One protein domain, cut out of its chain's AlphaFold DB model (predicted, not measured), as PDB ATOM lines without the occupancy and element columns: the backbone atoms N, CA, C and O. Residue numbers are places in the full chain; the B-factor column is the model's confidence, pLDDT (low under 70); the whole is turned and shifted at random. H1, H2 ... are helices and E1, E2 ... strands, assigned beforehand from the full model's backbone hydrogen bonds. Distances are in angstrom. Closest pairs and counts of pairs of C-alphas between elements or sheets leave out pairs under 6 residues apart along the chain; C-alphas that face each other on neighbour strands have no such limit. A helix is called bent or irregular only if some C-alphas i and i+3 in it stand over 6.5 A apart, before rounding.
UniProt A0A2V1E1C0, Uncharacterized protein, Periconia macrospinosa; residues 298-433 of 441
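AT A GLANCE: This is residues 298 to 433 of the 441 residues of an uncharacterized protein of Periconia macrospinosa (UniProt A0A2V1E1C0). Short helices gather round the longest one, H5, with a two-stranded hairpin, E1 and E2, along one side; the crossed pair H3 and H4 makes one end of the long axis, and H7, side by side with H2, makes the other. H1 runs between E2 and H3, while H6 sits off to a side between two long links. The printed part has 136 residues, with seven named helices and two antiparallel strands in the order H1 H2 E1 E2 H3 H4 H5 H6 H7, and is mostly helix. It is compact, with a radius of gyration of the C-alphas of 15.0 A and spans of 47 by 33 by 30 A.

HOW THE PARTS SIT: E1, residues 322 to 326, and E2, residues 333 to 337, form an antiparallel hairpin at 142 degrees; N 323 and O 336, 2.9 A, and N 334 and O 325, 3.0 A, are within hydrogen-bond range. The closest C-alphas of E1 and H5, residues 379 to 391, are those of Ile 324 and Pro 383, 7.9 A. H2, residues 311 to 318, touches H5 at a steep tilt of 47 degrees, opposite ways, Ala 318 and Gln 384 having the closest C-alphas at 5.2 A; H5 touches H2 with residues 384 to 388 alone. H7, residues 423 to 431, touches H2 at a shallow tilt of 12 degrees, opposite ways, closest at the C-alphas of Gly 312 and Phe 430, 5.7 A. H3, residues 348 to 356, is close to H5 but not clearly touching, with the C-alphas of Phe 355 and Phe 386 closest at 7.2 A. H4, residues 367 to 375, touches H3 at a steep tilt of 51 degrees, opposite ways, closest at the C-alphas of Tyr 352 and Lys 371, 7.0 A. H1, residues 298 to 305, comes closest to E2 at the C-alphas of Phe 305 and Phe 333, 6.7 A. H6, residues 403 to 409, touches no helix. In each helix but H5 every O i to N i+4 pair is within hydrogen-bond range; in H5 it is 7 of 9.

IN THESE COORDINATES: H1 begins at C-alpha 298, (91.062, 73.114, 68.936). H5 is 19.8 A long and only just irregular: C-alphas 380 and 383 are 6.9 A apart. E1 measures 13.5 A, E2 13.3 A, H4 12.2 A and H3 11.9 A. H7 ends at C-alpha 431, (86.340, 58.522, 95.220).

THE WHOLE: The two C-alphas farthest apart are those of Gln 368 and Lys 433, 48.0 A. The printed part has no cut. The links H5 to H6 and H6 to H7 are long. Mean pLDDT of the printed part is 70.1; among the residues under 70 are 390 to 421 and 423 to 433.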
ATOM      1  N   HIS A 298      91.464  74.426  68.423       81.94
ATOM      2  CA  HIS A 298      91.062  73.114  68.936       81.94
ATOM      3  C   HIS A 298      92.128  72.450  69.833       81.94
ATOM      4  O   HIS A 298      91.818  72.182  70.997       81.94
ATOM      5  N   PRO A 299      93.409  72.303  69.419       83.62
ATOM      6  CA  PRO A 299      94.462  71.772  70.287       83.62
ATOM      7  C   PRO A 299      94.707  72.645  71.519       83.62
ATOM      8  O   PRO A 299      94.976  72.128  72.600       83.62
ATOM      9  N   ILE A 300      94.572  73.971  71.389       79.00
ATOM     10  CA  ILE A 300      94.723  74.904  72.516       79.00
ATOM     11  C   ILE A 300      93.617  74.672  73.554       79.00
ATOM     12  O   ILE A 300      93.918  74.550  74.744       79.00
ATOM     13  N   LYS A 301      92.353  74.573  73.117       81.00
ATOM     14  CA  LYS A 301      91.220  74.246  73.994       81.00
ATOM     15  C   LYS A 301      91.381  72.865  74.632       81.00
ATOM     16  O   LYS A 301      91.187  72.738  75.834       81.00
ATOM     17  N   PHE A 302      91.822  71.860  73.879       84.50
ATOM     18  CA  PHE A 302      92.022  70.501  74.389       84.50
ATOM     19  C   PHE A 302      93.107  70.442  75.471       84.50
ATOM     20  O   PHE A 302      92.894  69.887  76.550       84.50
ATOM     21  N   LEU A 303      94.251  71.098  75.244       80.69
ATOM     22  CA  LEU A 303      95.300  71.226  76.259       80.69
ATOM     23  C   LEU A 303      94.879  72.095  77.457       80.69
ATOM     24  O   LEU A 303      95.500  71.995  78.514       80.69
ATOM     25  N   ALA A 304      93.859  72.952  77.322       77.06
ATOM     26  CA  ALA A 304      93.253  73.673  78.441       77.06
ATOM     27  C   ALA A 304      92.270  72.790  79.230       77.06
ATOM     28  O   ALA A 304      92.363  72.754  80.455       77.06
ATOM     29  N   PHE A 305      91.416  72.024  78.546       83.38
ATOM     30  CA  PHE A 305      90.523  71.023  79.137       83.38
ATOM     31  C   PHE A 305      91.297  69.972  79.948       83.38
ATOM     32  O   PHE A 305      90.967  69.708  81.098       83.38
ATOM     33  N   LEU A 306      92.423  69.458  79.442       80.06
ATOM     34  CA  LEU A 306      93.269  68.525  80.206       80.06
ATOM     35  C   LEU A 306      93.825  69.096  81.535       80.06
ATOM     36  O   LEU A 306      94.371  68.334  82.330       80.06
ATOM     37  N   LYS A 307      93.703  70.407  81.799       70.00
ATOM     38  CA  LYS A 307      94.058  71.031  83.092       70.00
ATOM     39  C   LYS A 307      92.924  70.997  84.119       70.00
ATOM     40  O   LYS A 307      93.198  71.253  85.291       70.00
ATOM     41  N   THR A 308      91.680  70.775  83.687       76.06
ATOM     42  CA  THR A 308      90.488  70.731  84.552       76.06
ATOM     43  C   THR A 308      90.160  69.303  84.988       76.06
ATOM     44  O   THR A 308      89.635  69.116  86.083       76.06
ATOM     45  N   VAL A 309      90.558  68.303  84.192       76.62
ATOM     46  CA  VAL A 309      90.451  66.869  84.507       76.62
ATOM     47  C   VAL A 309      91.232  66.510  85.780       76.62
ATOM     48  O   VAL A 309      92.424  66.806  85.914       76.62
ATOM     49  N   HIS A 310      90.576  65.826  86.715       74.62
ATOM     50  CA  HIS A 310      91.151  65.427  87.995       74.62
ATOM     51  C   HIS A 310      92.166  64.271  87.829       74.62
ATOM     52  O   HIS A 310      91.947  63.364  87.024       74.62
ATOM     53  N   PRO A 311      93.258  64.195  88.621       66.50
ATOM     54  CA  PRO A 311      94.250  63.122  88.494       66.50
ATOM     55  C   PRO A 311      93.722  61.684  88.565       66.50
ATOM     56  O   PRO A 311      94.268  60.804  87.901       66.50
ATOM     57  N   GLY A 312      92.660  61.433  89.337       67.62
ATOM     58  CA  GLY A 312      92.004  60.120  89.362       67.62
ATOM     59  C   GLY A 312      91.320  59.770  88.034       67.62
ATOM     60  O   GLY A 312      91.355  58.620  87.604       67.62
ATOM     61  N   GLU A 313      90.762  60.767  87.350       77.50
ATOM     62  CA  GLU A 313      90.122  60.629  86.037       77.50
ATOM     63  C   GLU A 313      91.160  60.477  84.921       77.50
ATOM     64  O   GLU A 313      90.967  59.675  84.013       77.50
ATOM     65  N   LEU A 314      92.308  61.160  85.026       72.81
ATOM     66  CA  LEU A 314      93.468  60.923  84.157       72.81
ATOM     67  C   LEU A 314      93.991  59.476  84.278       72.81
ATOM     68  O   LEU A 314      94.413  58.886  83.284       72.81
ATOM     69  N   GLY A 315      93.913  58.877  85.472       69.31
ATOM     70  CA  GLY A 315      94.167  57.447  85.674       69.31
ATOM     71  C   GLY A 315      93.181  56.558  84.907       69.31
ATOM     72  O   GLY A 315      93.603  55.640  84.211       69.31
ATOM     73  N   LEU A 316      91.883  56.876  84.965       75.44
ATOM     74  CA  LEU A 316      90.831  56.157  84.232       75.44
ATOM     75  C   LEU A 316      90.914  56.351  82.706       75.44
ATOM     76  O   LEU A 316      90.622  55.422  81.957       75.44
ATOM     77  N   LEU A 317      91.359  57.520  82.236       78.56
ATOM     78  CA  LEU A 317      91.700  57.759  80.830       78.56
ATOM     79  C   LEU A 317      92.861  56.860  80.383       78.56
ATOM     80  O   LEU A 317      92.801  56.266  79.311       78.56
ATOM     81  N   ALA A 318      93.898  56.711  81.214       71.19
ATOM     82  CA  ALA A 318      95.043  55.851  80.914       71.19
ATOM     83  C   ALA A 318      94.682  54.356  80.827       71.19
ATOM     84  O   ALA A 318      95.350  53.620  80.105       71.19
ATOM     85  N   THR A 319      93.640  53.912  81.541       73.00
ATOM     86  CA  THR A 319      93.116  52.535  81.470       73.00
ATOM     87  C   THR A 319      91.976  52.361  80.455       73.00
ATOM     88  O   THR A 319      91.469  51.252  80.319       73.00
ATOM     89  N   GLY A 320      91.542  53.424  79.765       76.00
ATOM     90  CA  GLY A 320      90.430  53.395  78.800       76.00
ATOM     91  C   GLY A 320      89.020  53.288  79.401       76.00
ATOM     92  O   GLY A 320      88.057  53.067  78.670       76.00
ATOM     93  N   GLU A 321      88.889  53.460  80.717       79.62
ATOM     94  CA  GLU A 321      87.612  53.461  81.453       79.62
ATOM     95  C   GLU A 321      86.812  54.751  81.231       79.62
ATOM     96  O   GLU A 321      85.578  54.750  81.253       79.62
ATOM     97  N   LEU A 322      87.538  55.848  81.013       82.38
ATOM     98  CA  LEU A 322      87.019  57.103  80.492       82.38
ATOM     99  C   LEU A 322      87.652  57.376  79.128       82.38
ATOM    100  O   LEU A 322      88.767  56.935  78.840       82.38
ATOM    101  N   HIS A 323      86.958  58.162  78.318       85.12
ATOM    102  CA  HIS A 323      87.512  58.810  77.136       85.12
ATOM    103  C   HIS A 323      87.113  60.292  77.115       85.12
ATOM    104  O   HIS A 323      86.432  60.781  78.019       85.12
ATOM    105  N   ILE A 324      87.605  61.028  76.121       86.75
ATOM    106  CA  ILE A 324      87.291  62.444  75.914       86.75
ATOM    107  C   ILE A 324      86.386  62.521  74.690       86.75
ATOM    108  O   ILE A 324      86.648  61.828  73.710       86.75
ATOM    109  N   VAL A 325      85.352  63.356  74.750       87.94
ATOM    110  CA  VAL A 325      84.471  63.669  73.615       87.94
ATOM    111  C   VAL A 325      84.338  65.177  73.458       87.94
ATOM    112  O   VAL A 325      84.549  65.933  74.414       87.94
ATOM    113  N   ASN A 326      83.976  65.605  72.251       87.19
ATOM    114  CA  ASN A 326      83.595  66.985  71.974       87.19
ATOM    115  C   ASN A 326      82.260  67.297  72.675       87.19
ATOM    116  O   ASN A 326      81.399  66.426  72.806       87.19
ATOM    117  N   ASP A 327      82.090  68.530  73.144       85.00
ATOM    118  CA  ASP A 327      80.868  68.981  73.815       85.00
ATOM    119  C   ASP A 327      80.661  70.493  73.644       85.00
ATOM    120  O   ASP A 327      81.598  71.243  73.376       85.00
ATOM    121  N   ASN A 328      79.430  70.956  73.855       82.75
ATOM    122  CA  ASN A 328      79.030  72.361  73.736       82.75
ATOM    123  C   ASN A 328      79.459  73.234  74.935       82.75
ATOM    124  O   ASN A 328      79.005  74.372  75.068       82.75
ATOM    125  N   SER A 329      80.311  72.719  75.827       81.25
ATOM    126  CA  SER A 329      80.870  73.470  76.953       81.25
ATOM    127  C   SER A 329      81.821  74.580  76.476       81.25
ATOM    128  O   SER A 329      82.378  74.518  75.379       81.25
ATOM    129  N   GLU A 330      82.097  75.586  77.315       75.06
ATOM    130  CA  GLU A 330      83.089  76.632  76.991       75.06
ATOM    131  C   GLU A 330      84.478  76.045  76.664       75.06
ATOM    132  O   GLU A 330      85.217  76.564  75.818       75.06
ATOM    133  N   GLN A 331      84.808  74.922  77.310       75.31
ATOM    134  CA  GLN A 331      86.052  74.177  77.123       75.31
ATOM    135  C   GLN A 331      86.056  73.383  75.803       75.31
ATOM    136  O   GLN A 331      87.134  73.084  75.296       75.31
ATOM    137  N   GLY A 332      84.887  73.104  75.212       84.31
ATOM    138  CA  GLY A 332      84.704  72.357  73.959       84.31
ATOM    139  C   GLY A 332      84.764  70.834  74.101       84.31
ATOM    140  O   GLY A 332      84.575  70.116  73.122       84.31
ATOM    141  N   PHE A 333      85.035  70.335  75.308       88.62
ATOM    142  CA  PHE A 333      85.273  68.921  75.587       88.62
ATOM    143  C   PHE A 333      84.697  68.530  76.947       88.62
ATOM    144  O   PHE A 333      84.536  69.376  77.833       88.62
ATOM    145  N   ARG A 334      84.450  67.231  77.124       88.62
ATOM    146  CA  ARG A 334      84.139  66.611  78.418       88.62
ATOM    147  C   ARG A 334      84.706  65.198  78.509       88.62
ATOM    148  O   ARG A 334      85.122  64.607  77.512       88.62
ATOM    149  N   LEU A 335      84.690  64.650  79.721       87.69
ATOM    150  CA  LEU A 335      84.906  63.223  79.940       87.69
ATOM    151  C   LEU A 335      83.620  62.449  79.645       87.69
ATOM    152  O   LEU A 335      82.514  62.934  79.896       87.69
ATOM    153  N   ALA A 336      83.794  61.238  79.137       84.44
ATOM    154  CA  ALA A 336      82.726  60.317  78.790       84.44
ATOM    155  C   ALA A 336      83.054  58.908  79.292       84.44
ATOM    156  O   ALA A 336      84.223  58.504  79.345       84.44
ATOM    157  N   ALA A 337      82.025  58.154  79.674       82.12
ATOM    158  CA  ALA A 337      82.179  56.747  80.037       82.12
ATOM    159  C   ALA A 337      82.313  55.879  78.776       82.12
ATOM    160  O   ALA A 337      81.783  56.229  77.729       82.12
ATOM    161  N   HIS A 338      82.962  54.714  78.873       71.19
ATOM    162  CA  HIS A 338      83.224  53.808  77.735       71.19
ATOM    163  C   HIS A 338      81.999  53.435  76.861       71.19
ATOM    164  O   HIS A 338      82.170  53.039  75.715       71.19
ATOM    165  N   ASN A 339      80.774  53.577  77.375       73.50
ATOM    166  CA  ASN A 339      79.534  53.279  76.648       73.50
ATOM    167  C   ASN A 339      79.080  54.407  75.696       73.50
ATOM    168  O   ASN A 339      78.112  54.228  74.960       73.50
ATOM    169  N   GLU A 340      79.712  55.579  75.754       76.50
ATOM    170  CA  GLU A 340      79.427  56.714  74.872       76.50
ATOM    171  C   GLU A 340      80.220  56.607  73.554       76.50
ATOM    172  O   GLU A 340      81.287  55.989  73.531       76.50
ATOM    173  N   PRO A 341      79.719  57.174  72.440       70.25
ATOM    174  CA  PRO A 341      80.403  57.097  71.152       70.25
ATOM    175  C   PRO A 341      81.733  57.862  71.167       70.25
ATOM    176  O   PRO A 341      81.785  59.066  71.414       70.25
ATOM    177  N   THR A 342      82.813  57.157  70.833       74.69
ATOM    178  CA  THR A 342      84.170  57.708  70.747       74.69
ATOM    179  C   THR A 342      84.369  58.499  69.454       74.69
ATOM    180  O   THR A 342      84.916  57.990  68.471       74.69
ATOM    181  N   GLU A 343      83.927  59.753  69.439       77.75
ATOM    182  CA  GLU A 343      84.177  60.654  68.312       77.75
ATOM    183  C   GLU A 343      85.641  61.143  68.255       77.75
ATOM    184  O   GLU A 343      86.300  61.300  69.289       77.75
ATOM    185  N   PRO A 344      86.181  61.425  67.051       79.56
ATOM    186  CA  PRO A 344      87.462  62.104  66.886       79.56
ATOM    187  C   PRO A 344      87.514  63.464  67.604       79.56
ATOM    188  O   PRO A 344      86.905  64.443  67.181       79.56
ATOM    189  N   VAL A 345      88.286  63.520  68.692       85.00
ATOM    190  CA  VAL A 345      88.540  64.762  69.443       85.00
ATOM    191  C   VAL A 345      89.517  65.669  68.687       85.00
ATOM    192  O   VAL A 345      89.221  66.825  68.421       85.00
ATOM    193  N   LEU A 346      90.701  65.133  68.357       86.50
ATOM    194  CA  LEU A 346      91.688  65.717  67.427       86.50
ATOM    195  C   LEU A 346      91.178  65.733  65.969       86.50
ATOM    196  O   LEU A 346      90.326  64.905  65.642       86.50
ATOM    197  N   THR A 347      91.844  66.457  65.057       87.19
ATOM    198  CA  THR A 347      92.222  65.890  63.738       87.19
ATOM    199  C   THR A 347      93.548  65.112  63.821       87.19
ATOM    200  O   THR A 347      94.255  65.155  64.835       87.19
ATOM    201  N   ARG A 348      93.906  64.361  62.768       84.88
ATOM    202  CA  ARG A 348      95.149  63.568  62.740       84.88
ATOM    203  C   ARG A 348      96.380  64.472  62.683       84.88
ATOM    204  O   ARG A 348      97.366  64.214  63.367       84.88
ATOM    205  N   GLU A 349      96.279  65.562  61.933       83.62
ATOM    206  CA  GLU A 349      97.260  66.640  61.808       83.62
ATOM    207  C   GLU A 349      97.421  67.390  63.136       83.62
ATOM    208  O   GLU A 349      98.535  67.714  63.541       83.62
ATOM    209  N   GLU A 350      96.324  67.621  63.857       84.75
ATOM    210  CA  GLU A 350      96.345  68.230  65.187       84.75
ATOM    211  C   GLU A 350      97.027  67.340  66.228       84.75
ATOM    212  O   GLU A 350      97.875  67.817  66.989       84.75
ATOM    213  N   TRP A 351      96.745  66.035  66.212       86.81
ATOM    214  CA  TRP A 351      97.507  65.074  67.002       86.81
ATOM    215  C   TRP A 351      98.981  65.064  66.614       86.81
ATOM    216  O   TRP A 351      99.832  65.125  67.497       86.81
ATOM    217  N   TYR A 352      99.290  65.034  65.320       83.62
ATOM    218  CA  TYR A 352     100.657  65.078  64.819       83.62
ATOM    219  C   TYR A 352     101.421  66.312  65.320       83.62
ATOM    220  O   TYR A 352     102.531  66.171  65.834       83.62
ATOM    221  N   MET A 353     100.807  67.502  65.279       81.00
ATOM    222  CA  MET A 353     101.386  68.723  65.847       81.00
ATOM    223  C   MET A 353     101.704  68.565  67.338       81.00
ATOM    224  O   MET A 353     102.849  68.800  67.725       81.00
ATOM    225  N   ILE A 354     100.740  68.115  68.156       80.00
ATOM    226  CA  ILE A 354     100.935  67.894  69.601       80.00
ATOM    227  C   ILE A 354     102.060  66.889  69.860       80.00
ATOM    228  O   ILE A 354     102.918  67.113  70.710       80.00
ATOM    229  N   PHE A 355     102.047  65.763  69.151       79.81
ATOM    230  CA  PHE A 355     102.988  64.671  69.358       79.81
ATOM    231  C   PHE A 355     104.402  65.021  68.856       79.81
ATOM    232  O   PHE A 355     105.370  64.567  69.468       79.81
ATOM    233  N   SER A 356     104.551  65.872  67.830       79.38
ATOM    234  CA  SER A 356     105.857  66.297  67.286       79.38
ATOM    235  C   SER A 356     106.785  66.910  68.349       79.38
ATOM    236  O   SER A 356     107.995  66.687  68.320       79.38
ATOM    237  N   ASP A 357     106.222  67.597  69.351       75.31
ATOM    238  CA  ASP A 357     106.918  68.137  70.531       75.31
ATOM    239  C   ASP A 357     107.696  67.063  71.330       75.31
ATOM    240  O   ASP A 357     108.661  67.374  72.041       75.31
ATOM    241  N   TYR A 358     107.267  65.803  71.223       73.62
ATOM    242  CA  TYR A 358     107.746  64.640  71.976       73.62
ATOM    243  C   TYR A 358     108.392  63.582  71.078       73.62
ATOM    244  O   TYR A 358     108.697  62.497  71.566       73.62
ATOM    245  N   LYS A 359     108.640  63.869  69.794       74.06
ATOM    246  CA  LYS A 359     109.289  62.933  68.859       74.06
ATOM    247  C   LYS A 359     110.572  62.322  69.451       74.06
ATOM    248  O   LYS A 359     110.680  61.106  69.580       74.06
ATOM    249  N   ASN A 360     111.466  63.172  69.964       70.69
ATOM    250  CA  ASN A 360     112.719  62.761  70.618       70.69
ATOM    251  C   ASN A 360     112.507  61.974  71.933       70.69
ATOM    252  O   ASN A 360     113.441  61.371  72.446       70.69
ATOM    253  N   ASP A 361     111.307  62.006  72.520       69.94
ATOM    254  CA  ASP A 361     110.956  61.251  73.731       69.94
ATOM    255  C   ASP A 361     110.289  59.907  73.445       69.94
ATOM    256  O   ASP A 361     110.189  59.077  74.351       69.94
ATOM    257  N   ALA A 362     109.799  59.738  72.220       65.50
ATOM    258  CA  ALA A 362     109.279  58.490  71.693       65.50
ATOM    259  C   ALA A 362     110.388  57.607  71.092       65.50
ATOM    260  O   ALA A 362     110.068  56.530  70.608       65.50
ATOM    261  N   GLU A 363     111.652  58.059  71.134       73.12
ATOM    262  CA  GLU A 363     112.824  57.370  70.562       73.12
ATOM    263  C   GLU A 363     112.695  57.151  69.040       73.12
ATOM    264  O   GLU A 363     113.184  56.172  68.491       73.12
ATOM    265  N   ILE A 364     112.029  58.088  68.349       72.88
ATOM    266  CA  ILE A 364     111.808  58.044  66.897       72.88
ATOM    267  C   ILE A 364     112.629  59.146  66.223       72.88
ATOM    268  O   ILE A 364     112.382  60.339  66.426       72.88
ATOM    269  N   GLU A 365     113.606  58.751  65.409       73.62
ATOM    270  CA  GLU A 365     114.571  59.666  64.791       73.62
ATOM    271  C   GLU A 365     114.021  60.320  63.515       73.62
ATOM    272  O   GLU A 365     114.177  61.534  63.332       73.62
ATOM    273  N   SER A 366     113.296  59.584  62.662       80.75
ATOM    274  CA  SER A 366     112.712  60.145  61.436       80.75
ATOM    275  C   SER A 366     111.340  60.779  61.668       80.75
ATOM    276  O   SER A 366     110.497  60.298  62.420       80.75
ATOM    277  N   GLU A 367     111.084  61.900  60.994       73.75
ATOM    278  CA  GLU A 367     109.764  62.538  61.012       73.75
ATOM    279  C   GLU A 367     108.708  61.690  60.274       73.75
ATOM    280  O   GLU A 367     107.551  61.616  60.687       73.75
ATOM    281  N   GLN A 368     109.134  60.963  59.240       79.62
ATOM    282  CA  GLN A 368     108.280  60.070  58.457       79.62
ATOM    283  C   GLN A 368     107.886  58.822  59.259       79.62
ATOM    284  O   GLN A 368     106.718  58.436  59.252       79.62
ATOM    285  N   GLU A 369     108.823  58.239  60.014       79.50
ATOM    286  CA  GLU A 369     108.546  57.147  60.961       79.50
ATOM    287  C   GLU A 369     107.571  57.592  62.050       79.50
ATOM    288  O   GLU A 369     106.654  56.855  62.403       79.50
ATOM    289  N   PHE A 370     107.732  58.821  62.552       76.75
ATOM    290  CA  PHE A 370     106.849  59.380  63.569       76.75
ATOM    291  C   PHE A 370     105.417  59.533  63.060       76.75
ATOM    292  O   PHE A 370     104.462  59.125  63.728       76.75
ATOM    293  N   LYS A 371     105.273  60.068  61.842       78.88
ATOM    294  CA  LYS A 371     103.984  60.179  61.163       78.88
ATOM    295  C   LYS A 371     103.365  58.800  60.927       78.88
ATOM    296  O   LYS A 371     102.232  58.579  61.336       78.88
ATOM    297  N   ALA A 372     104.126  57.844  60.392       82.31
ATOM    298  CA  ALA A 372     103.666  56.474  60.172       82.31
ATOM    299  C   ALA A 372     103.266  55.754  61.477       82.31
ATOM    300  O   ALA A 372     102.269  55.035  61.508       82.31
ATOM    301  N   ALA A 373     103.989  55.958  62.581       80.38
ATOM    302  CA  ALA A 373     103.658  55.379  63.885       80.38
ATOM    303  C   ALA A 373     102.354  55.953  64.472       80.38
ATOM    304  O   ALA A 373     101.564  55.221  65.084       80.38
ATOM    305  N   LEU A 374     102.096  57.247  64.263       80.94
ATOM    306  CA  LEU A 374     100.808  57.866  64.578       80.94
ATOM    307  C   LEU A 374      99.706  57.366  63.644       80.94
ATOM    308  O   LEU A 374      98.641  56.994  64.130       80.94
ATOM    309  N   ASP A 375      99.966  57.270  62.342       84.25
ATOM    310  CA  ASP A 375      98.988  56.841  61.341       84.25
ATOM    311  C   ASP A 375      98.585  55.367  61.478       84.25
ATOM    312  O   ASP A 375      97.410  55.042  61.311       84.25
ATOM    313  N   ASN A 376      99.489  54.509  61.949       84.69
ATOM    314  CA  ASN A 376      99.194  53.128  62.338       84.69
ATOM    315  C   ASN A 376      98.486  53.004  63.707       84.69
ATOM    316  O   ASN A 376      98.080  51.911  64.106       84.69
ATOM    317  N   SER A 377      98.330  54.096  64.466       84.56
ATOM    318  CA  SER A 377      97.652  54.077  65.768       84.56
ATOM    319  C   SER A 377      96.143  54.294  65.630       84.56
ATOM    320  O   SER A 377      95.698  55.285  65.043       84.56
ATOM    321  N   LYS A 378      95.337  53.418  66.249       85.38
ATOM    322  CA  LYS A 378      93.885  53.632  66.397       85.38
ATOM    323  C   LYS A 378      93.599  55.004  67.012       85.38
ATOM    324  O   LYS A 378      94.282  55.415  67.951       85.38
ATOM    325  N   TYR A 379      92.590  55.690  66.483       81.25
ATOM    326  CA  TYR A 379      92.312  57.089  66.804       81.25
ATOM    327  C   TYR A 379      92.008  57.317  68.289       81.25
ATOM    328  O   TYR A 379      92.626  58.160  68.936       81.25
ATOM    329  N   GLU A 380      91.136  56.470  68.839       79.06
ATOM    330  CA  GLU A 380      90.726  56.420  70.250       79.06
ATOM    331  C   GLU A 380      91.906  56.298  71.233       79.06
ATOM    332  O   GLU A 380      91.824  56.742  72.377       79.06
ATOM    333  N   MET A 381      93.028  55.720  70.789       81.38
ATOM    334  CA  MET A 381      94.205  55.463  71.626       81.38
ATOM    335  C   MET A 381      95.170  56.657  71.688       81.38
ATOM    336  O   MET A 381      96.084  56.658  72.516       81.38
ATOM    337  N   LEU A 382      95.016  57.672  70.828       84.31
ATOM    338  CA  LEU A 382      95.919  58.827  70.789       84.31
ATOM    339  C   LEU A 382      95.901  59.677  72.080       84.31
ATOM    340  O   LEU A 382      96.994  59.943  72.589       84.31
ATOM    341  N   PRO A 383      94.742  60.018  72.691       81.44
ATOM    342  CA  PRO A 383      94.709  60.680  73.998       81.44
ATOM    343  C   PRO A 383      95.458  59.896  75.084       81.44
ATOM    344  O   PRO A 383      96.206  60.474  75.874       81.44
ATOM    345  N   GLN A 384      95.300  58.570  75.094       77.56
ATOM    346  CA  GLN A 384      95.924  57.686  76.081       77.56
ATOM    347  C   GLN A 384      97.447  57.648  75.904       77.56
ATOM    348  O   GLN A 384      98.194  57.859  76.861       77.56
ATOM    349  N   LYS A 385      97.924  57.455  74.664       79.56
ATOM    350  CA  LYS A 385      99.356  57.495  74.324       79.56
ATOM    351  C   LYS A 385      99.987  58.838  74.693       79.56
ATOM    352  O   LYS A 385     101.080  58.859  75.259       79.56
ATOM    353  N   PHE A 386      99.294  59.945  74.426       79.62
ATOM    354  CA  PHE A 386      99.752  61.283  74.790       79.62
ATOM    355  C   PHE A 386      99.897  61.426  76.310       79.62
ATOM    356  O   PHE A 386     100.937  61.866  76.801       79.62
ATOM    357  N   TYR A 387      98.904  60.966  77.075       73.75
ATOM    358  CA  TYR A 387      98.965  61.002  78.532       73.75
ATOM    359  C   TYR A 387     100.098  60.134  79.117       73.75
ATOM    360  O   TYR A 387     100.772  60.553  80.060       73.75
ATOM    361  N   VAL A 388     100.388  58.967  78.527       73.06
ATOM    362  CA  VAL A 388     101.540  58.135  78.926       73.06
ATOM    363  C   VAL A 388     102.873  58.873  78.733       73.06
ATOM    364  O   VAL A 388     103.754  58.755  79.588       73.06
ATOM    365  N   LEU A 389     103.024  59.681  77.674       70.81
ATOM    366  CA  LEU A 389     104.208  60.535  77.493       70.81
ATOM    367  C   LEU A 389     104.302  61.614  78.584       70.81
ATOM    368  O   LEU A 389     105.364  61.764  79.193       70.81
ATOM    369  N   LEU A 390     103.192  62.294  78.903       67.19
ATOM    370  CA  LEU A 390     103.145  63.277  79.996       67.19
ATOM    371  C   LEU A 390     103.525  62.649  81.349       67.19
ATOM    372  O   LEU A 390     104.279  63.248  82.124       67.19
ATOM    373  N   LYS A 391     103.060  61.419  81.618       63.38
ATOM    374  CA  LYS A 391     103.352  60.670  82.850       63.38
ATOM    375  C   LYS A 391     104.840  60.345  83.026       63.38
ATOM    376  O   LYS A 391     105.297  60.286  84.165       63.38
ATOM    377  N   LYS A 392     105.636  60.219  81.953       64.44
ATOM    378  CA  LYS A 392     107.106  60.024  82.019       64.44
ATOM    379  C   LYS A 392     107.875  61.272  82.522       64.44
ATOM    380  O   LYS A 392     109.048  61.453  82.208       64.44
ATOM    381  N   GLY A 393     107.222  62.177  83.259       53.28
ATOM    382  CA  GLY A 393     107.772  63.451  83.741       53.28
ATOM    383  C   GLY A 393     107.940  64.519  82.654       53.28
ATOM    384  O   GLY A 393     108.388  65.636  82.939       53.28
ATOM    385  N   LYS A 394     107.573  64.203  81.408       58.81
ATOM    386  CA  LYS A 394     107.776  65.052  80.234       58.81
ATOM    387  C   LYS A 394     106.550  65.943  80.044       58.81
ATOM    388  O   LYS A 394     105.703  65.708  79.196       58.81
ATOM    389  N   GLY A 395     106.442  66.950  80.915       55.16
ATOM    390  CA  GLY A 395     105.365  67.946  80.872       55.16
ATOM    391  C   GLY A 395     105.347  68.763  79.574       55.16
ATOM    392  O   GLY A 395     106.319  68.759  78.818       55.16
ATOM    393  N   ILE A 396     104.248  69.490  79.344       58.59
ATOM    394  CA  ILE A 396     103.934  70.108  78.045       58.59
ATOM    395  C   ILE A 396     105.034  71.064  77.563       58.59
ATOM    396  O   ILE A 396     105.254  72.128  78.141       58.59
ATOM    397  N   ARG A 397     105.731  70.665  76.490       53.81
ATOM    398  CA  ARG A 397     107.038  71.225  76.108       53.81
ATOM    399  C   ARG A 397     106.995  72.618  75.487       53.81
ATOM    400  O   ARG A 397     107.861  73.431  75.803       53.81
ATOM    401  N   ARG A 398     106.019  72.927  74.623       53.00
ATOM    402  CA  ARG A 398     105.982  74.215  73.896       53.00
ATOM    403  C   ARG A 398     105.176  75.334  74.576       53.00
ATOM    404  O   ARG A 398     105.159  76.456  74.070       53.00
ATOM    405  N   MET A 399     104.596  75.108  75.760       45.59
ATOM    406  CA  MET A 399     103.863  76.137  76.522       45.59
ATOM    407  C   MET A 399     104.747  76.889  77.536       45.59
ATOM    408  O   MET A 399     104.524  76.827  78.743       45.59
ATOM    409  N   SER A 400     105.715  77.681  77.060       38.50
ATOM    410  CA  SER A 400     106.649  78.462  77.910       38.50
ATOM    411  C   SER A 400     106.035  79.682  78.636       38.50
ATOM    412  O   SER A 400     106.732  80.650  78.922       38.50
ATOM    413  N   LYS A 401     104.723  79.657  78.897       41.56
ATOM    414  CA  LYS A 401     103.998  80.560  79.813       41.56
ATOM    415  C   LYS A 401     103.241  79.789  80.910       41.56
ATOM    416  O   LYS A 401     102.440  80.376  81.624       41.56
ATOM    417  N   TYR A 402     103.455  78.476  81.021       44.22
ATOM    418  CA  TYR A 402     102.692  77.591  81.901       44.22
ATOM    419  C   TYR A 402     103.589  76.598  82.662       44.22
ATOM    420  O   TYR A 402     103.380  75.383  82.627       44.22
ATOM    421  N   ASP A 403     104.530  77.109  83.462       41.50
ATOM    422  CA  ASP A 403     105.147  76.307  84.534       41.50
ATOM    423  C   ASP A 403     104.099  75.780  85.542       41.50
ATOM    424  O   ASP A 403     104.298  74.749  86.190       41.50
ATOM    425  N   GLU A 404     102.911  76.394  85.577       40.19
ATOM    426  CA  GLU A 404     101.688  75.846  86.172       40.19
ATOM    427  C   GLU A 404     101.320  74.425  85.704       40.19
ATOM    428  O   GLU A 404     100.867  73.629  86.524       40.19
ATOM    429  N   ILE A 405     101.501  74.065  84.425       37.72
ATOM    430  CA  ILE A 405     101.138  72.722  83.924       37.72
ATOM    431  C   ILE A 405     102.052  71.670  84.555       37.72
ATOM    432  O   ILE A 405     101.576  70.638  85.035       37.72
ATOM    433  N   LYS A 406     103.360  71.958  84.641       37.50
ATOM    434  CA  LYS A 406     104.295  71.130  85.416       37.50
ATOM    435  C   LYS A 406     103.870  71.057  86.881       37.50
ATOM    436  O   LYS A 406     103.895  69.967  87.434       37.50
ATOM    437  N   ARG A 407     103.460  72.168  87.505       36.75
ATOM    438  CA  ARG A 407     103.044  72.205  88.923       36.75
ATOM    439  C   ARG A 407     101.744  71.434  89.203       36.75
ATOM    440  O   ARG A 407     101.675  70.771  90.232       36.75
ATOM    441  N   LYS A 408     100.743  71.460  88.313       35.06
ATOM    442  CA  LYS A 408      99.477  70.717  88.487       35.06
ATOM    443  C   LYS A 408      99.642  69.216  88.224       35.06
ATOM    444  O   LYS A 408      99.199  68.423  89.048       35.06
ATOM    445  N   ILE A 409     100.375  68.814  87.179       36.81
ATOM    446  CA  ILE A 409     100.661  67.387  86.923       36.81
ATOM    447  C   ILE A 409     101.630  66.809  87.978       36.81
ATOM    448  O   ILE A 409     101.449  65.677  88.411       36.81
ATOM    449  N   ARG A 410     102.600  67.588  88.489       36.53
ATOM    450  CA  ARG A 410     103.458  67.176  89.626       36.53
ATOM    451  C   ARG A 410     102.764  67.197  90.993       36.53
ATOM    452  O   ARG A 410     103.343  66.705  91.948       36.53
ATOM    453  N   LYS A 411     101.545  67.741  91.118       37.03
ATOM    454  CA  LYS A 411     100.739  67.643  92.354       37.03
ATOM    455  C   LYS A 411      99.942  66.339  92.467       37.03
ATOM    456  O   LYS A 411      99.207  66.145  93.434       37.03
ATOM    457  N   ILE A 412     100.160  65.399  91.548       38.62
ATOM    458  CA  ILE A 412     100.019  63.978  91.859       38.62
ATOM    459  C   ILE A 412     101.075  63.683  92.931       38.62
ATOM    460  O   ILE A 412     102.248  63.568  92.593       38.62
ATOM    461  N   ARG A 413     100.667  63.619  94.213       34.88
ATOM    462  CA  ARG A 413     101.536  63.185  95.332       34.88
ATOM    463  C   ARG A 413     102.369  61.988  94.884       34.88
ATOM    464  O   ARG A 413     101.767  61.108  94.264       34.88
ATOM    465  N   ASP A 414     103.650  61.925  95.268       41.91
ATOM    466  CA  ASP A 414     104.634  60.865  94.956       41.91
ATOM    467  C   ASP A 414     104.232  59.472  95.475       41.91
ATOM    468  O   ASP A 414     104.856  58.825  96.310       41.91
ATOM    469  N   THR A 415     103.121  59.005  94.937       43.66
ATOM    470  CA  THR A 415     102.474  57.732  95.159       43.66
ATOM    471  C   THR A 415     102.473  57.110  93.776       43.66
ATOM    472  O   THR A 415     101.783  57.642  92.900       43.66
ATOM    473  N   PRO A 416     103.229  56.028  93.532       46.44
ATOM    474  CA  PRO A 416     103.289  55.435  92.209       46.44
ATOM    475  C   PRO A 416     101.870  55.140  91.713       46.44
ATOM    476  O   PRO A 416     101.078  54.437  92.355       46.44
ATOM    477  N   LEU A 417     101.536  55.762  90.580       51.00
ATOM    478  CA  LEU A 417     100.326  55.478  89.826       51.00
ATOM    479  C   LEU A 417     100.526  54.106  89.179       51.00
ATOM    480  O   LEU A 417     101.062  54.022  88.069       51.00
ATOM    481  N   ASP A 418     100.163  53.047  89.893       58.59
ATOM    482  CA  ASP A 418     100.259  51.678  89.399       58.59
ATOM    483  C   ASP A 418      99.306  51.487  88.213       58.59
ATOM    484  O   ASP A 418      98.087  51.479  88.358       58.59
ATOM    485  N   VAL A 419      99.883  51.369  87.017       52.28
ATOM    486  CA  VAL A 419      99.153  51.183  85.750       52.28
ATOM    487  C   VAL A 419      98.445  49.835  85.658       52.28
ATOM    488  O   VAL A 419      97.594  49.677  84.791       52.28
ATOM    489  N   ASN A 420      98.744  48.899  86.560       60.31
ATOM    490  CA  ASN A 420      98.053  47.615  86.649       60.31
ATOM    491  C   ASN A 420      96.785  47.687  87.520       60.31
ATOM    492  O   ASN A 420      96.041  46.710  87.597       60.31
ATOM    493  N   MET A 421      96.512  48.824  88.175       62.75
ATOM    494  CA  MET A 421      95.254  49.019  88.892       62.75
ATOM    495  C   MET A 421      94.079  49.072  87.911       62.75
ATOM    496  O   MET A 421      94.039  49.897  87.000       62.75
ATOM    497  N   THR A 422      93.082  48.226  88.155       71.12
ATOM    498  CA  THR A 422      91.803  48.209  87.430       71.12
ATOM    499  C   THR A 422      91.012  49.500  87.654       71.12
ATOM    500  O   THR A 422      91.173  50.170  88.681       71.12
ATOM    501  N   GLY A 423      90.085  49.836  86.749       63.53
ATOM    502  CA  GLY A 423      89.232  51.020  86.896       63.53
ATOM    503  C   GLY A 423      88.452  51.061  88.212       63.53
ATOM    504  O   GLY A 423      88.328  52.118  88.829       63.53
ATOM    505  N   GLN A 424      88.010  49.909  88.727       67.50
ATOM    506  CA  GLN A 424      87.381  49.820  90.050       67.50
ATOM    507  C   GLN A 424      88.344  50.179  91.192       67.50
ATOM    508  O   GLN A 424      87.954  50.867  92.136       67.50
ATOM    509  N   GLN A 425      89.609  49.754  91.113       69.62
ATOM    510  CA  GLN A 425      90.628  50.106  92.104       69.62
ATOM    511  C   GLN A 425      90.991  51.598  92.034       69.62
ATOM    512  O   GLN A 425      91.147  52.219  93.085       69.62
ATOM    513  N   TRP A 426      91.047  52.197  90.838       63.84
ATOM    514  CA  TRP A 426      91.161  53.655  90.667       63.84
ATOM    515  C   TRP A 426      89.980  54.391  91.297       63.84
ATOM    516  O   TRP A 426      90.186  55.261  92.145       63.84
ATOM    517  N   ARG A 427      88.743  53.996  90.964       60.75
ATOM    518  CA  ARG A 427      87.535  54.619  91.523       60.75
ATOM    519  C   ARG A 427      87.514  54.526  93.050       60.75
ATOM    520  O   ARG A 427      87.289  55.529  93.719       60.75
ATOM    521  N   LYS A 428      87.842  53.360  93.618       69.38
ATOM    522  CA  LYS A 428      87.943  53.174  95.073       69.38
ATOM    523  C   LYS A 428      89.072  54.007  95.696       69.38
ATOM    524  O   LYS A 428      88.897  54.542  96.783       69.38
ATOM    525  N   ARG A 429      90.223  54.154  95.035       64.31
ATOM    526  CA  ARG A 429      91.365  54.918  95.570       64.31
ATOM    527  C   ARG A 429      91.117  56.430  95.603       64.31
ATOM    528  O   ARG A 429      91.625  57.078  96.514       64.31
ATOM    529  N   PHE A 430      90.358  56.974  94.650       56.50
ATOM    530  CA  PHE A 430      90.153  58.424  94.520       56.50
ATOM    531  C   PHE A 430      88.770  58.923  94.958       56.50
ATOM    532  O   PHE A 430      88.689  60.065  95.392       56.50
ATOM    533  N   PHE A 431      87.719  58.095  94.923       60.72
ATOM    534  CA  PHE A 431      86.340  58.522  95.220       60.72
ATOM    535  C   PHE A 431      85.690  57.819  96.434       60.72
ATOM    536  O   PHE A 431      84.577  58.170  96.817       60.72
ATOM    537  N   ALA A 432      86.353  56.858  97.098       50.88
ATOM    538  CA  ALA A 432      85.724  56.117  98.209       50.88
ATOM    539  C   ALA A 432      85.474  56.930  99.496       50.88
ATOM    540  O   ALA A 432      84.821  56.417 100.405       50.88
ATOM    541  N   LYS A 433      85.980  58.167  99.607       43.69
ATOM    542  CA  LYS A 433      85.639  59.052 100.736       43.69
ATOM    543  C   LYS A 433      84.289  59.755 100.572       43.69
ATOM    544  O   LYS A 433      83.672  60.061 101.587       43.69
TER     545      LYS A 433